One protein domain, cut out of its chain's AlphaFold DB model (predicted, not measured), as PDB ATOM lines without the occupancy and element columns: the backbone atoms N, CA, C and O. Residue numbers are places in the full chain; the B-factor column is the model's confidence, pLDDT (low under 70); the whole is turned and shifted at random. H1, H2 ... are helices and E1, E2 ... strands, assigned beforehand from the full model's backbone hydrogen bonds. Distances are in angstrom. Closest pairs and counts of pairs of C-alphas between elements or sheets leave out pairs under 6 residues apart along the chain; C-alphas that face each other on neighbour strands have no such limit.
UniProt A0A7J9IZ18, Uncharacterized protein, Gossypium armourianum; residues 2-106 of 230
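AT A GLANCE: This is residues 2 to 106 of the 230 residues of an uncharacterized protein of Gossypium armourianum (UniProt A0A7J9IZ18). A small hairpin, E1 and E2, sits in the middle; long helix H1 passes it, residues 2 to 20 sticking out, with H4 at the other end and H2 and H3 to one side. The printed part, mostly helix, has 105 residues with four named helices and, between H3 and H4, two antiparallel strands. It is loose, radius of gyration of the C-alphas 18.6 A, spanning 67 by 39 by 18 A.

IN THESE COORDINATES: E1 is residues 78 to 81, E2 84 to 87, H1 2 to 36, 51.0 A long, H2 56 to 63, H3 70 to 73, H4 92 to 100. C-alpha 2 is at (213.574, 116.771, 37.284), C-alpha 100 at (187.307, 133.027, 96.646).

HOW THE PARTS SIT: Within hydrogen-bond range are N 79 of E1 and O 86 of E2, 2.9 A, and every O i to N i+4 pair in H1, H2 and H4. The closest C-alphas of H1 and E2, 32 and 85, are 7.3 A apart. H2 touches H3, closest C-alphas 62 and 71, 5.7 A.

THE WHOLE: The H1 to H2 link is long; pLDDT is under 70 at residues 35 to 41 and 76.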
ATOM      1  N   GLY A   2     213.638 115.686  36.279       78.81
ATOM      2  CA  GLY A   2     213.574 116.771  37.284       78.81
ATOM      3  C   GLY A   2     212.360 116.768  38.230       78.81
ATOM      4  O   GLY A   2     212.494 117.168  39.379       78.81
ATOM      5  N   ILE A   3     211.191 116.295  37.781       82.88
ATOM      6  CA  ILE A   3     209.949 116.336  38.580       82.88
ATOM      7  C   ILE A   3     209.951 115.275  39.696       82.88
ATOM      8  O   ILE A   3     209.659 115.597  40.839       82.88
ATOM      9  N   GLU A   4     210.357 114.039  39.397       87.56
ATOM     10  CA  GLU A   4     210.530 112.952  40.384       87.56
ATOM     11  C   GLU A   4     211.525 113.327  41.498       87.56
ATOM     12  O   GLU A   4     211.289 113.084  42.685       87.56
ATOM     13  N   LEU A   5     212.629 113.982  41.122       89.06
ATOM     14  CA  LEU A   5     213.650 114.443  42.062       89.06
ATOM     15  C   LEU A   5     213.120 115.573  42.962       89.06
ATOM     16  O   LEU A   5     213.403 115.592  44.159       89.06
ATOM     17  N   LEU A   6     212.308 116.478  42.402       90.88
ATOM     18  CA  LEU A   6     211.632 117.539  43.149       90.88
ATOM     19  C   LEU A   6     210.633 116.966  44.164       90.88
ATOM     20  O   LEU A   6     210.661 117.365  45.325       90.88
ATOM     21  N   TRP A   7     209.791 116.007  43.765       93.69
ATOM     22  CA  TRP A   7     208.845 115.356  44.681       93.69
ATOM     23  C   TRP A   7     209.551 114.587  45.793       93.69
ATOM     24  O   TRP A   7     209.147 114.680  46.951       93.69
ATOM     25  N   SER A   8     210.645 113.896  45.467       91.56
ATOM     26  CA  SER A   8     211.478 113.207  46.456       91.56
ATOM     27  C   SER A   8     212.080 114.189  47.466       91.56
ATOM     28  O   SER A   8     212.037 113.946  48.671       91.56
ATOM     29  N   PHE A   9     212.583 115.336  46.998       93.75
ATOM     30  CA  PHE A   9     213.103 116.388  47.869       93.75
ATOM     31  C   PHE A   9     212.017 116.971  48.784       93.75
ATOM     32  O   PHE A   9     212.213 117.060  49.995       93.75
ATOM     33  N   VAL A  10     210.845 117.304  48.232       94.19
ATOM     34  CA  VAL A  10     209.698 117.802  49.008       94.19
ATOM     35  C   VAL A  10     209.262 116.781  50.062       94.19
ATOM     36  O   VAL A  10     209.024 117.158  51.210       94.19
ATOM     37  N   ALA A  11     209.213 115.493  49.716       93.62
ATOM     38  CA  ALA A  11     208.856 114.430  50.650       93.62
ATOM     39  C   ALA A  11     209.861 114.309  51.807       93.62
ATOM     40  O   ALA A  11     209.449 114.191  52.961       93.62
ATOM     41  N   ILE A  12     211.167 114.402  51.532       95.06
ATOM     42  CA  ILE A  12     212.214 114.372  52.566       95.06
ATOM     43  C   ILE A  12     212.101 115.588  53.493       95.06
ATOM     44  O   ILE A  12     212.163 115.445  54.717       95.06
ATOM     45  N   VAL A  13     211.893 116.786  52.941       94.94
ATOM     46  CA  VAL A  13     211.704 118.009  53.739       94.94
ATOM     47  C   VAL A  13     210.446 117.902  54.608       94.94
ATOM     48  O   VAL A  13     210.483 118.228  55.794       94.94
ATOM     49  N   ALA A  14     209.346 117.380  54.067       93.62
ATOM     50  CA  ALA A  14     208.119 117.174  54.830       93.62
ATOM     51  C   ALA A  14     208.307 116.135  55.950       93.62
ATOM     52  O   ALA A  14     207.917 116.378  57.092       93.62
ATOM     53  N   ALA A  15     208.950 115.000  55.660       94.06
ATOM     54  CA  ALA A  15     209.200 113.948  56.642       94.06
ATOM     55  C   ALA A  15     210.128 114.421  57.771       94.06
ATOM     56  O   ALA A  15     209.830 114.209  58.947       94.06
ATOM     57  N   THR A  16     211.223 115.110  57.432       93.62
ATOM     58  CA  THR A  16     212.147 115.680  58.427       93.62
ATOM     59  C   THR A  16     211.452 116.718  59.304       93.62
ATOM     60  O   THR A  16     211.611 116.678  60.523       93.62
ATOM     61  N   TYR A  17     210.614 117.580  58.719       91.25
ATOM     62  CA  TYR A  17     209.787 118.522  59.470       91.25
ATOM     63  C   TYR A  17     208.842 117.810  60.449       91.25
ATOM     64  O   TYR A  17     208.811 118.168  61.624       91.25
ATOM     65  N   VAL A  18     208.115 116.777  60.008       90.56
ATOM     66  CA  VAL A  18     207.181 116.021  60.864       90.56
ATOM     67  C   VAL A  18     207.909 115.338  62.025       90.56
ATOM     68  O   VAL A  18     207.443 115.414  63.163       90.56
ATOM     69  N   ILE A  19     209.059 114.710  61.764       91.88
ATOM     70  CA  ILE A  19     209.854 114.029  62.797       91.88
ATOM     71  C   ILE A  19     210.399 115.043  63.806       91.88
ATOM     72  O   ILE A  19     210.212 114.865  65.012       91.88
ATOM     73  N   LEU A  20     211.027 116.122  63.328       90.38
ATOM     74  CA  LEU A  20     211.581 117.170  64.184       90.38
ATOM     75  C   LEU A  20     210.483 117.825  65.026       90.38
ATOM     76  O   LEU A  20     210.638 117.991  66.233       90.38
ATOM     77  N   PHE A  21     209.351 118.154  64.408       87.19
ATOM     78  CA  PHE A  21     208.218 118.758  65.094       87.19
ATOM     79  C   PHE A  21     207.621 117.822  66.151       87.19
ATOM     80  O   PHE A  21     207.386 118.239  67.286       87.19
ATOM     81  N   GLY A  22     207.423 116.544  65.815       87.44
ATOM     82  CA  GLY A  22     206.942 115.533  66.757       87.44
ATOM     83  C   GLY A  22     207.891 115.341  67.943       87.44
ATOM     84  O   GLY A  22     207.441 115.255  69.087       87.44
ATOM     85  N   PHE A  23     209.201 115.341  67.689       89.50
ATOM     86  CA  PHE A  23     210.230 115.271  68.723       89.50
ATOM     87  C   PHE A  23     210.214 116.504  69.637       89.50
ATOM     88  O   PHE A  23     210.140 116.359  70.856       89.50
ATOM     89  N   LEU A  24     210.183 117.712  69.065       88.25
ATOM     90  CA  LEU A  24     210.091 118.959  69.830       88.25
ATOM     91  C   LEU A  24     208.810 119.027  70.664       88.25
ATOM     92  O   LEU A  24     208.853 119.466  71.810       88.25
ATOM     93  N   LYS A  25     207.676 118.560  70.130       84.94
ATOM     94  CA  LYS A  25     206.414 118.485  70.875       84.94
ATOM     95  C   LYS A  25     206.531 117.550  72.080       84.94
ATOM     96  O   LYS A  25     206.113 117.928  73.170       84.94
ATOM     97  N   LYS A  26     207.139 116.370  71.908       86.12
ATOM     98  CA  LYS A  26     207.390 115.433  73.017       86.12
ATOM     99  C   LYS A  26     208.328 116.021  74.068       86.12
ATOM    100  O   LYS A  26     208.038 115.893  75.251       86.12
ATOM    101  N   ILE A  27     209.404 116.699  73.659       86.19
ATOM    102  CA  ILE A  27     210.298 117.406  74.592       86.19
ATOM    103  C   ILE A  27     209.539 118.495  75.345       86.19
ATOM    104  O   ILE A  27     209.696 118.614  76.554       86.19
ATOM    105  N   ASN A  28     208.715 119.279  74.649       85.06
ATOM    106  CA  ASN A  28     207.927 120.345  75.251       85.06
ATOM    107  C   ASN A  28     206.956 119.785  76.302       85.06
ATOM    108  O   ASN A  28     206.908 120.276  77.426       85.06
ATOM    109  N   GLU A  29     206.225 118.717  75.971       83.44
ATOM    110  CA  GLU A  29     205.359 118.031  76.934       83.44
ATOM    111  C   GLU A  29     206.151 117.471  78.115       83.44
ATOM    112  O   GLU A  29     205.783 117.728  79.259       83.44
ATOM    113  N   TRP A  30     207.268 116.787  77.859       82.94
ATOM    114  CA  TRP A  30     208.132 116.256  78.908       82.94
ATOM    115  C   TRP A  30     208.654 117.364  79.829       82.94
ATOM    116  O   TRP A  30     208.516 117.255  81.041       82.94
ATOM    117  N   TYR A  31     209.169 118.467  79.289       82.94
ATOM    118  CA  TYR A  31     209.696 119.585  80.071       82.94
ATOM    119  C   TYR A  31     208.654 120.149  81.049       82.94
ATOM    120  O   TYR A  31     208.919 120.255  82.248       82.94
ATOM    121  N   TYR A  32     207.444 120.455  80.566       75.31
ATOM    122  CA  TYR A  32     206.397 121.043  81.409       75.31
ATOM    123  C   TYR A  32     205.772 120.043  82.391       75.31
ATOM    124  O   TYR A  32     205.417 120.430  83.510       75.31
ATOM    125  N   VAL A  33     205.649 118.769  82.008       75.38
ATOM    126  CA  VAL A  33     205.138 117.712  82.895       75.38
ATOM    127  C   VAL A  33     206.148 117.410  84.001       75.38
ATOM    128  O   VAL A  33     205.791 117.498  85.172       75.38
ATOM    129  N   THR A  34     207.421 117.188  83.667       73.44
ATOM    130  CA  THR A  34     208.471 116.847  84.647       73.44
ATOM    131  C   THR A  34     208.742 117.996  85.623       73.44
ATOM    132  O   THR A  34     208.974 117.772  86.810       73.44
ATOM    133  N   MET A  35     208.659 119.253  85.162       66.44
ATOM    134  CA  MET A  35     208.758 120.423  86.046       66.44
ATOM    135  C   MET A  35     207.613 120.468  87.075       66.44
ATOM    136  O   MET A  35     207.790 120.956  88.190       66.44
ATOM    137  N   SER A  36     206.446 119.934  86.711       62.03
ATOM    138  CA  SER A  36     205.238 119.941  87.537       62.03
ATOM    139  C   SER A  36     205.108 118.704  88.441       62.03
ATOM    140  O   SER A  36     204.558 118.814  89.535       62.03
ATOM    141  N   GLU A  37     205.660 117.554  88.036       56.25
ATOM    142  CA  GLU A  37     205.667 116.282  88.787       56.25
ATOM    143  C   GLU A  37     206.491 116.310  90.083       56.25
ATOM    144  O   GLU A  37     206.390 115.402  90.903       56.25
ATOM    145  N   LYS A  38     207.232 117.392  90.361       56.06
ATOM    146  CA  LYS A  38     207.782 117.638  91.708       56.06
ATOM    147  C   LYS A  38     206.691 117.755  92.792       56.06
ATOM    148  O   LYS A  38     207.020 117.784  93.975       56.06
ATOM    149  N   LYS A  39     205.407 117.832  92.416       55.50
ATOM    150  CA  LYS A  39     204.247 117.795  93.316       55.50
ATOM    151  C   LYS A  39     203.549 116.433  93.200       55.50
ATOM    152  O   LYS A  39     203.216 116.008  92.104       55.50
ATOM    153  N   GLN A  40     203.300 115.785  94.339       57.09
ATOM    154  CA  GLN A  40     202.884 114.377  94.514       57.09
ATOM    155  C   GLN A  40     201.543 113.946  93.867       57.09
ATOM    156  O   GLN A  40     201.113 112.819  94.087       57.09
ATOM    157  N   ASN A  41     200.881 114.792  93.069       69.75
ATOM    158  CA  ASN A  41     199.563 114.509  92.497       69.75
ATOM    159  C   ASN A  41     199.589 114.528  90.961       69.75
ATOM    160  O   ASN A  41     200.209 115.421  90.376       69.75
ATOM    161  N   PRO A  42     198.872 113.601  90.295       73.62
ATOM    162  CA  PRO A  42     198.782 113.580  88.841       73.62
ATOM    163  C   PRO A  42     198.120 114.860  88.322       73.62
ATOM    164  O   PRO A  42     197.123 115.342  88.864       73.62
ATOM    165  N   LEU A  43     198.680 115.415  87.248       79.31
ATOM    166  CA  LEU A  43     198.113 116.585  86.586       79.31
ATOM    167  C   LEU A  43     196.800 116.236  85.867       79.31
ATOM    168  O   LEU A  43     196.660 115.117  85.366       79.31
ATOM    169  N   PRO A  44     195.877 117.204  85.711       85.25
ATOM    170  CA  PRO A  44     194.726 117.034  84.837       85.25
ATOM    171  C   PRO A  44     195.154 116.647  83.410       85.25
ATOM    172  O   PRO A  44     196.222 117.076  82.951       85.25
ATOM    173  N   PRO A  45     194.324 115.872  82.691       84.19
ATOM    174  CA  PRO A  45     194.594 115.520  81.302       84.19
ATOM    175  C   PRO A  45     194.670 116.769  80.403       84.19
ATOM    176  O   PRO A  45     194.245 117.857  80.781       84.19
ATOM    177  N   GLY A  46     195.271 116.633  79.219       86.50
ATOM    178  CA  GLY A  46     195.418 117.714  78.234       86.50
ATOM    179  C   GLY A  46     196.818 117.817  77.637       86.50
ATOM    180  O   GLY A  46     197.727 117.086  78.038       86.50
ATOM    181  N   HIS A  47     197.000 118.721  76.672       85.44
ATOM    182  CA  HIS A  47     198.212 118.810  75.849       85.44
ATOM    183  C   HIS A  47     198.839 120.205  75.868       85.44
ATOM    184  O   HIS A  47     198.148 121.225  75.915       85.44
ATOM    185  N   MET A  48     200.165 120.260  75.731       86.38
ATOM    186  CA  MET A  48     200.902 121.531  75.735       86.38
ATOM    187  C   MET A  48     200.867 122.257  74.389       86.38
ATOM    188  O   MET A  48     201.305 123.394  74.311       86.38
ATOM    189  N   GLY A  49     200.334 121.640  73.331       87.81
ATOM    190  CA  GLY A  49     200.250 122.276  72.015       87.81
ATOM    191  C   GLY A  49     201.611 122.398  71.327       87.81
ATOM    192  O   GLY A  49     202.436 121.488  71.411       87.81
ATOM    193  N   TRP A  50     201.821 123.502  70.609       86.62
ATOM    194  CA  TRP A  50     203.066 123.784  69.894       86.62
ATOM    195  C   TRP A  50     204.196 124.150  70.870       86.62
ATOM    196  O   TRP A  50     203.933 124.817  71.873       86.62
ATOM    197  N   PRO A  51     205.461 123.796  70.581       82.50
ATOM    198  CA  PRO A  51     206.597 124.282  71.364       82.50
ATOM    199  C   PRO A  51     206.599 125.817  71.466       82.50
ATOM    200  O   PRO A  51     206.359 126.495  70.467       82.50
ATOM    201  N   PHE A  52     206.858 126.357  72.664       77.44
ATOM    202  CA  PHE A  52     206.894 127.794  73.018       77.44
ATOM    203  C   PHE A  52     205.573 128.579  72.883       77.44
ATOM    204  O   PHE A  52     205.232 129.371  73.759       77.44
ATOM    205  N   ILE A  53     204.814 128.376  71.807       85.06
ATOM    206  CA  ILE A  53     203.563 129.094  71.511       85.06
ATOM    207  C   ILE A  53     202.368 128.426  72.204       85.06
ATOM    208  O   ILE A  53     201.375 129.074  72.528       85.06
ATOM    209  N   GLY A  54     202.452 127.127  72.471       90.25
ATOM    210  CA  GLY A  54     201.376 126.343  73.051       90.25
ATOM    211  C   GLY A  54     200.153 126.232  72.150       90.25
ATOM    212  O   GLY A  54     200.258 125.962  70.953       90.25
ATOM    213  N   ASN A  55     198.977 126.446  72.732       91.69
ATOM    214  CA  ASN A  55     197.697 126.408  72.027       91.69
ATOM    215  C   ASN A  55     197.194 127.802  71.617       91.69
ATOM    216  O   ASN A  55     196.034 127.937  71.234       91.69
ATOM    217  N   MET A  56     198.049 128.833  71.658       91.31
ATOM    218  CA  MET A  56     197.662 130.220  71.359       91.31
ATOM    219  C   MET A  56     197.056 130.400  69.963       91.31
ATOM    220  O   MET A  56     196.109 131.165  69.811       91.31
ATOM    221  N   TRP A  57     197.556 129.687  68.948       89.94
ATOM    222  CA  TRP A  57     196.983 129.765  67.600       89.94
ATOM    223  C   TRP A  57     195.553 129.225  67.555       89.94
ATOM    224  O   TRP A  57     194.660 129.871  67.017       89.94
ATOM    225  N   SER A  58     195.328 128.057  68.159       91.12
ATOM    226  CA  SER A  58     194.009 127.429  68.248       91.12
ATOM    227  C   SER A  58     193.042 128.290  69.062       91.12
ATOM    228  O   SER A  58     191.902 128.473  68.649       91.12
ATOM    229  N   PHE A  59     193.527 128.878  70.160       91.12
ATOM    230  CA  PHE A  59     192.787 129.836  70.980       91.12
ATOM    231  C   PHE A  59     192.351 131.052  70.154       91.12
ATOM    232  O   PHE A  59     191.160 131.303  70.025       91.12
ATOM    233  N   PHE A  60     193.285 131.753  69.502       89.06
ATOM    234  CA  PHE A  60     192.944 132.924  68.688       89.06
ATOM    235  C   PHE A  60     192.076 132.586  67.476       89.06
ATOM    236  O   PHE A  60     191.237 133.398  67.089       89.06
ATOM    237  N   LYS A  61     192.265 131.412  66.865       90.94
ATOM    238  CA  LYS A  61     191.426 130.957  65.755       90.94
ATOM    239  C   LYS A  61     189.978 130.784  66.211       90.94
ATOM    240  O   LYS A  61     189.089 131.293  65.539       90.94
ATOM    241  N   ALA A  62     189.753 130.117  67.343       91.88
ATOM    242  CA  ALA A  62     188.420 129.952  67.910       91.88
ATOM    243  C   ALA A  62     187.816 131.299  68.330       91.88
ATOM    244  O   ALA A  62     186.711 131.620  67.906       91.88
ATOM    245  N   SER A  63     188.569 132.143  69.049       87.31
ATOM    246  CA  SER A  63     188.089 133.456  69.511       87.31
ATOM    247  C   SER A  63     187.689 134.416  68.385       87.31
ATOM    248  O   SER A  63     186.890 135.315  68.619       87.31
ATOM    249  N   ASN A  64     188.250 134.259  67.180       86.94
ATOM    250  CA  ASN A  64     187.885 135.053  66.001       86.94
ATOM    251  C   ASN A  64     186.891 134.336  65.070       86.94
ATOM    252  O   ASN A  64     186.600 134.835  63.982       86.94
ATOM    253  N   SER A  65     186.412 133.154  65.453       91.50
ATOM    254  CA  SER A  65     185.417 132.398  64.695       91.50
ATOM    255  C   SER A  65     183.993 132.731  65.153       91.50
ATOM    256  O   SER A  65     183.790 133.508  66.082       91.50
ATOM    257  N   GLN A  66     182.995 132.136  64.494       91.38
ATOM    258  CA  GLN A  66     181.596 132.228  64.929       91.38
ATOM    259  C   GLN A  66     181.292 131.353  66.158       91.38
ATOM    260  O   GLN A  66     180.230 131.508  66.750       91.38
ATOM    261  N   ASP A  67     182.217 130.469  66.541       91.31
ATOM    262  CA  ASP A  67     182.091 129.548  67.670       91.31
ATOM    263  C   ASP A  67     183.345 129.646  68.569       91.31
ATOM    264  O   ASP A  67     184.296 128.867  68.426       91.31
ATOM    265  N   PRO A  68     183.411 130.650  69.462       86.88
ATOM    266  CA  PRO A  68     184.549 130.828  70.362       86.88
ATOM    267  C   PRO A  68     184.665 129.720  71.415       86.88
ATOM    268  O   PRO A  68     185.780 129.432  71.866       86.88
ATOM    269  N   ASP A  69     183.549 129.082  71.768       88.69
ATOM    270  CA  ASP A  69     183.489 128.030  72.785       88.69
ATOM    271  C   ASP A  69     184.093 126.715  72.280       88.69
ATOM    272  O   ASP A  69     184.637 125.949  73.077       88.69
ATOM    273  N   SER A  70     184.183 126.535  70.954       90.12
ATOM    274  CA  SER A  70     184.898 125.418  70.323       90.12
ATOM    275  C   SER A  70     186.305 125.175  70.879       90.12
ATOM    276  O   SER A  70     186.769 124.035  70.906       90.12
ATOM    277  N   PHE A  71     187.022 126.206  71.341       89.50
ATOM    278  CA  PHE A  71     188.327 125.996  71.972       89.50
ATOM    279  C   PHE A  71     188.216 125.249  73.300       89.50
ATOM    280  O   PHE A  71     189.037 124.379  73.580       89.50
ATOM    281  N   ILE A  72     187.229 125.611  74.114       87.88
ATOM    282  CA  ILE A  72     186.999 125.038  75.437       87.88
ATOM    283  C   ILE A  72     186.424 123.632  75.295       87.88
ATOM    284  O   ILE A  72     186.928 122.715  75.940       87.88
ATOM    285  N   ASP A  73     185.461 123.448  74.394       85.94
ATOM    286  CA  ASP A  73     184.798 122.162  74.155       85.94
ATOM    287  C   ASP A  73     185.772 121.080  73.677       85.94
ATOM    288  O   ASP A  73     185.665 119.912  74.052       85.94
ATOM    289  N   ASN A  74     186.777 121.473  72.889       80.00
ATOM    290  CA  ASN A  74     187.811 120.565  72.397       80.00
ATOM    291  C   ASN A  74     189.002 120.404  73.361       80.00
ATOM    292  O   ASN A  74     189.910 119.613  73.085       80.00
ATOM    293  N   LEU A  75     189.049 121.143  74.477       77.38
ATOM    294  CA  LEU A  75     190.183 121.127  75.397       77.38
ATOM    295  C   LEU A  75     189.946 120.209  76.598       77.38
ATOM    296  O   LEU A  75     188.988 120.324  77.353       77.38
ATOM    297  N   VAL A  76     190.939 119.369  76.890       68.12
ATOM    298  CA  VAL A  76     190.863 118.359  77.957       68.12
ATOM    299  C   VAL A  76     191.254 118.915  79.349       68.12
ATOM    300  O   VAL A  76     191.656 118.162  80.222       68.12
ATOM    301  N   LYS A  77     191.061 120.219  79.608       83.81
ATOM    302  CA  LYS A  77     191.416 121.001  80.828       83.81
ATOM    303  C   LYS A  77     192.845 121.561  80.880       83.81
ATOM    304  O   LYS A  77     192.993 122.755  81.123       83.81
ATOM    305  N   ARG A  78     193.904 120.770  80.664       89.81
ATOM    306  CA  ARG A  78     195.302 121.269  80.692       89.81
ATOM    307  C   ARG A  78     195.754 121.796  79.328       89.81
ATOM    308  O   ARG A  78     195.560 121.138  78.310       89.81
ATOM    309  N   THR A  79     196.405 122.958  79.317       90.88
ATOM    310  CA  THR A  79     196.849 123.663  78.107       90.88
ATOM    311  C   THR A  79     198.101 124.507  78.367       90.88
ATOM    312  O   THR A  79     198.536 124.658  79.506       90.88
ATOM    313  N   HIS A  80     198.672 125.083  77.313       90.50
ATOM    314  CA  HIS A  80     199.714 126.101  77.405       90.50
ATOM    315  C   HIS A  80     199.235 127.366  76.692       90.50
ATOM    316  O   HIS A  80     199.038 127.357  75.472       90.50
ATOM    317  N   LEU A  81     199.017 128.436  77.454       90.75
ATOM    318  CA  LEU A  81     198.507 129.719  76.969       90.75
ATOM    319  C   LEU A  81     199.369 130.852  77.521       90.75
ATOM    320  O   LEU A  81     199.861 130.791  78.643       90.75
ATOM    321  N   PHE A  82     199.581 131.889  76.713       89.00
ATOM    322  CA  PHE A  82     200.360 133.078  77.069       89.00
ATOM    323  C   PHE A  82     201.763 132.771  77.634       89.00
ATOM    324  O   PHE A  82     202.266 133.491  78.493       89.00
ATOM    325  N   GLY A  83     202.404 131.699  77.153       85.94
ATOM    326  CA  GLY A  83     203.732 131.280  77.619       85.94
ATOM    327  C   GLY A  83     203.739 130.569  78.978       85.94
ATOM    328  O   GLY A  83     204.807 130.400  79.560       85.94
ATOM    329  N   SER A  84     202.569 130.198  79.502       86.31
ATOM    330  CA  SER A  84     202.414 129.566  80.811       86.31
ATOM    331  C   SER A  84     201.629 128.260  80.715       86.31
ATOM    332  O   SER A  84     200.693 128.126  79.924       86.31
ATOM    333  N   LEU A  85     201.986 127.295  81.567       88.38
ATOM    334  CA  LEU A  85     201.156 126.121  81.820       88.38
ATOM    335  C   LEU A  85     199.844 126.578  82.469       88.38
ATOM    336  O   LEU A  85     199.859 127.312  83.454       88.38
ATOM    337  N   SER A  86     198.711 126.153  81.924       89.31
ATOM    338  CA  SER A  86     197.393 126.586  82.383       89.31
ATOM    339  C   SER A  86     196.434 125.411  82.511       89.31
ATOM    340  O   SER A  86     196.492 124.441  81.753       89.31
ATOM    341  N   VAL A  87     195.520 125.519  83.470       90.88
ATOM    342  CA  VAL A  87     194.383 124.614  83.622       90.88
ATOM    343  C   VAL A  87     193.121 125.447  83.484       90.88
ATOM    344  O   VAL A  87     192.934 126.413  84.218       90.88
ATOM    345  N   ILE A  88     192.270 125.080  82.533       90.62
ATOM    346  CA  ILE A  88     190.961 125.694  82.341       90.62
ATOM    347  C   ILE A  88     189.944 124.930  83.183       90.62
ATOM    348  O   ILE A  88     189.856 123.701  83.121       90.62
ATOM    349  N   VAL A  89     189.181 125.672  83.981       90.38
ATOM    350  CA  VAL A  89     188.101 125.149  84.818       90.38
ATOM    351  C   VAL A  89     186.789 125.819  84.424       90.38
ATOM    352  O   VAL A  89     186.720 127.039  84.327       90.38
ATOM    353  N   CYS A  90     185.754 125.010  84.198       89.44
ATOM    354  CA  CYS A  90     184.415 125.484  83.820       89.44
ATOM    355  C   CYS A  90     183.333 125.041  84.818       89.44
ATOM    356  O   CYS A  90     182.195 125.490  84.747       89.44
ATOM    357  N   SER A  91     183.666 124.161  85.768       91.56
ATOM    358  CA  SER A  91     182.724 123.719  86.797       91.56
ATOM    359  C   SER A  91     182.505 124.816  87.834       91.56
ATOM    360  O   SER A  91     183.478 125.354  88.367       91.56
ATOM    361  N   GLN A  92     181.248 125.056  88.203       95.19
ATOM    362  CA  GLN A  92     180.866 126.056  89.201       95.19
ATOM    363  C   GLN A  92     181.654 125.935  90.516       95.19
ATOM    364  O   GLN A  92     182.097 126.946  91.055       95.19
ATOM    365  N   GLU A  93     181.847 124.715  91.024       96.06
ATOM    366  CA  GLU A  93     182.564 124.459  92.278       96.06
ATOM    367  C   GLU A  93     184.031 124.910  92.211       96.06
ATOM    368  O   GLU A  93     184.475 125.697  93.050       96.06
ATOM    369  N   LEU A  94     184.775 124.481  91.183       93.06
ATOM    370  CA  LEU A  94     186.174 124.884  91.003       93.06
ATOM    371  C   LEU A  94     186.307 126.378  90.712       93.06
ATOM    372  O   LEU A  94     187.196 127.017  91.267       93.06
ATOM    373  N   CYS A  95     185.418 126.950  89.891       94.69
ATOM    374  CA  CYS A  95     185.413 128.388  89.628       94.69
ATOM    375  C   CYS A  95     185.199 129.176  90.924       94.69
ATOM    376  O   CYS A  95     185.943 130.112  91.193       94.69
ATOM    377  N   ARG A  96     184.237 128.765  91.764       96.31
ATOM    378  CA  ARG A  96     184.025 129.376  93.083       96.31
ATOM    379  C   ARG A  96     185.295 129.287  93.920       96.31
ATOM    380  O   ARG A  96     185.736 130.316  94.410       96.31
ATOM    381  N   LYS A  97     185.898 128.098  94.036       95.50
ATOM    382  CA  LYS A  97     187.127 127.897  94.813       95.50
ATOM    383  C   LYS A  97     188.244 128.845  94.365       95.50
ATOM    384  O   LYS A  97     188.767 129.575  95.196       95.50
ATOM    385  N   VAL A  98     188.555 128.882  93.067       94.38
ATOM    386  CA  VAL A  98     189.614 129.742  92.505       94.38
ATOM    387  C   VAL A  98     189.333 131.231  92.739       94.38
ATOM    388  O   VAL A  98     190.257 131.987  93.009       94.38
ATOM    389  N   LEU A  99     188.069 131.659  92.650       92.88
ATOM    390  CA  LEU A  99     187.685 133.068  92.786       92.88
ATOM    391  C   LEU A  99     187.574 133.555  94.239       92.88
ATOM    392  O   LEU A  99     187.527 134.765  94.453       92.88
ATOM    393  N   THR A 100     187.477 132.656  95.225       93.19
ATOM    394  CA  THR A 100     187.307 133.027  96.646       93.19
ATOM    395  C   THR A 100     188.518 132.728  97.526       93.19
ATOM    396  O   THR A 100     188.602 133.249  98.634       93.19
ATOM    397  N   ASP A 101     189.431 131.874  97.070       94.31
ATOM    398  CA  ASP A 101     190.610 131.442  97.823       94.31
ATOM    399  C   ASP A 101     191.835 132.310  97.474       94.31
ATOM    400  O   ASP A 101     192.742 131.903  96.750       94.31
ATOM    401  N   ASP A 102     191.843 133.537  98.009       89.50
ATOM    402  CA  ASP A 102     192.936 134.518  97.858       89.50
ATOM    403  C   ASP A 102     194.274 134.058  98.487       89.50
ATOM    404  O   ASP A 102     195.292 134.739  98.321       89.50
ATOM    405  N   GLU A 103     194.269 132.971  99.269       90.38
ATOM    406  CA  GLU A 103     195.455 132.407  99.925       90.38
ATOM    407  C   GLU A 103     196.231 131.499  98.966       90.38
ATOM    408  O   GLU A 103     197.455 131.603  98.867       90.38
ATOM    409  N   HIS A 104     195.522 130.655  98.211       90.75
ATOM    410  CA  HIS A 104     196.134 129.728  97.257       90.75
ATOM    411  C   HIS A 104     196.161 130.255  95.819       90.75
ATOM    412  O   HIS A 104     196.940 129.752  95.004       90.75
ATOM    413  N   PHE A 105     195.335 131.254  95.495       92.06
ATOM    414  CA  PHE A 105     195.233 131.826  94.154       92.06
ATOM    415  C   PHE A 105     195.493 133.334  94.138       92.06
ATOM    416  O   PHE A 105     195.202 134.084  95.069       92.06
ATOM    417  N   SER A 106     196.052 133.794  93.024       90.56
ATOM    418  CA  SER A 106     196.287 135.206  92.736       90.56
ATOM    419  C   SER A 106     195.933 135.514  91.283       90.56
ATOM    420  O   SER A 106     195.749 134.614  90.458       90.56
TER     421      SER A 106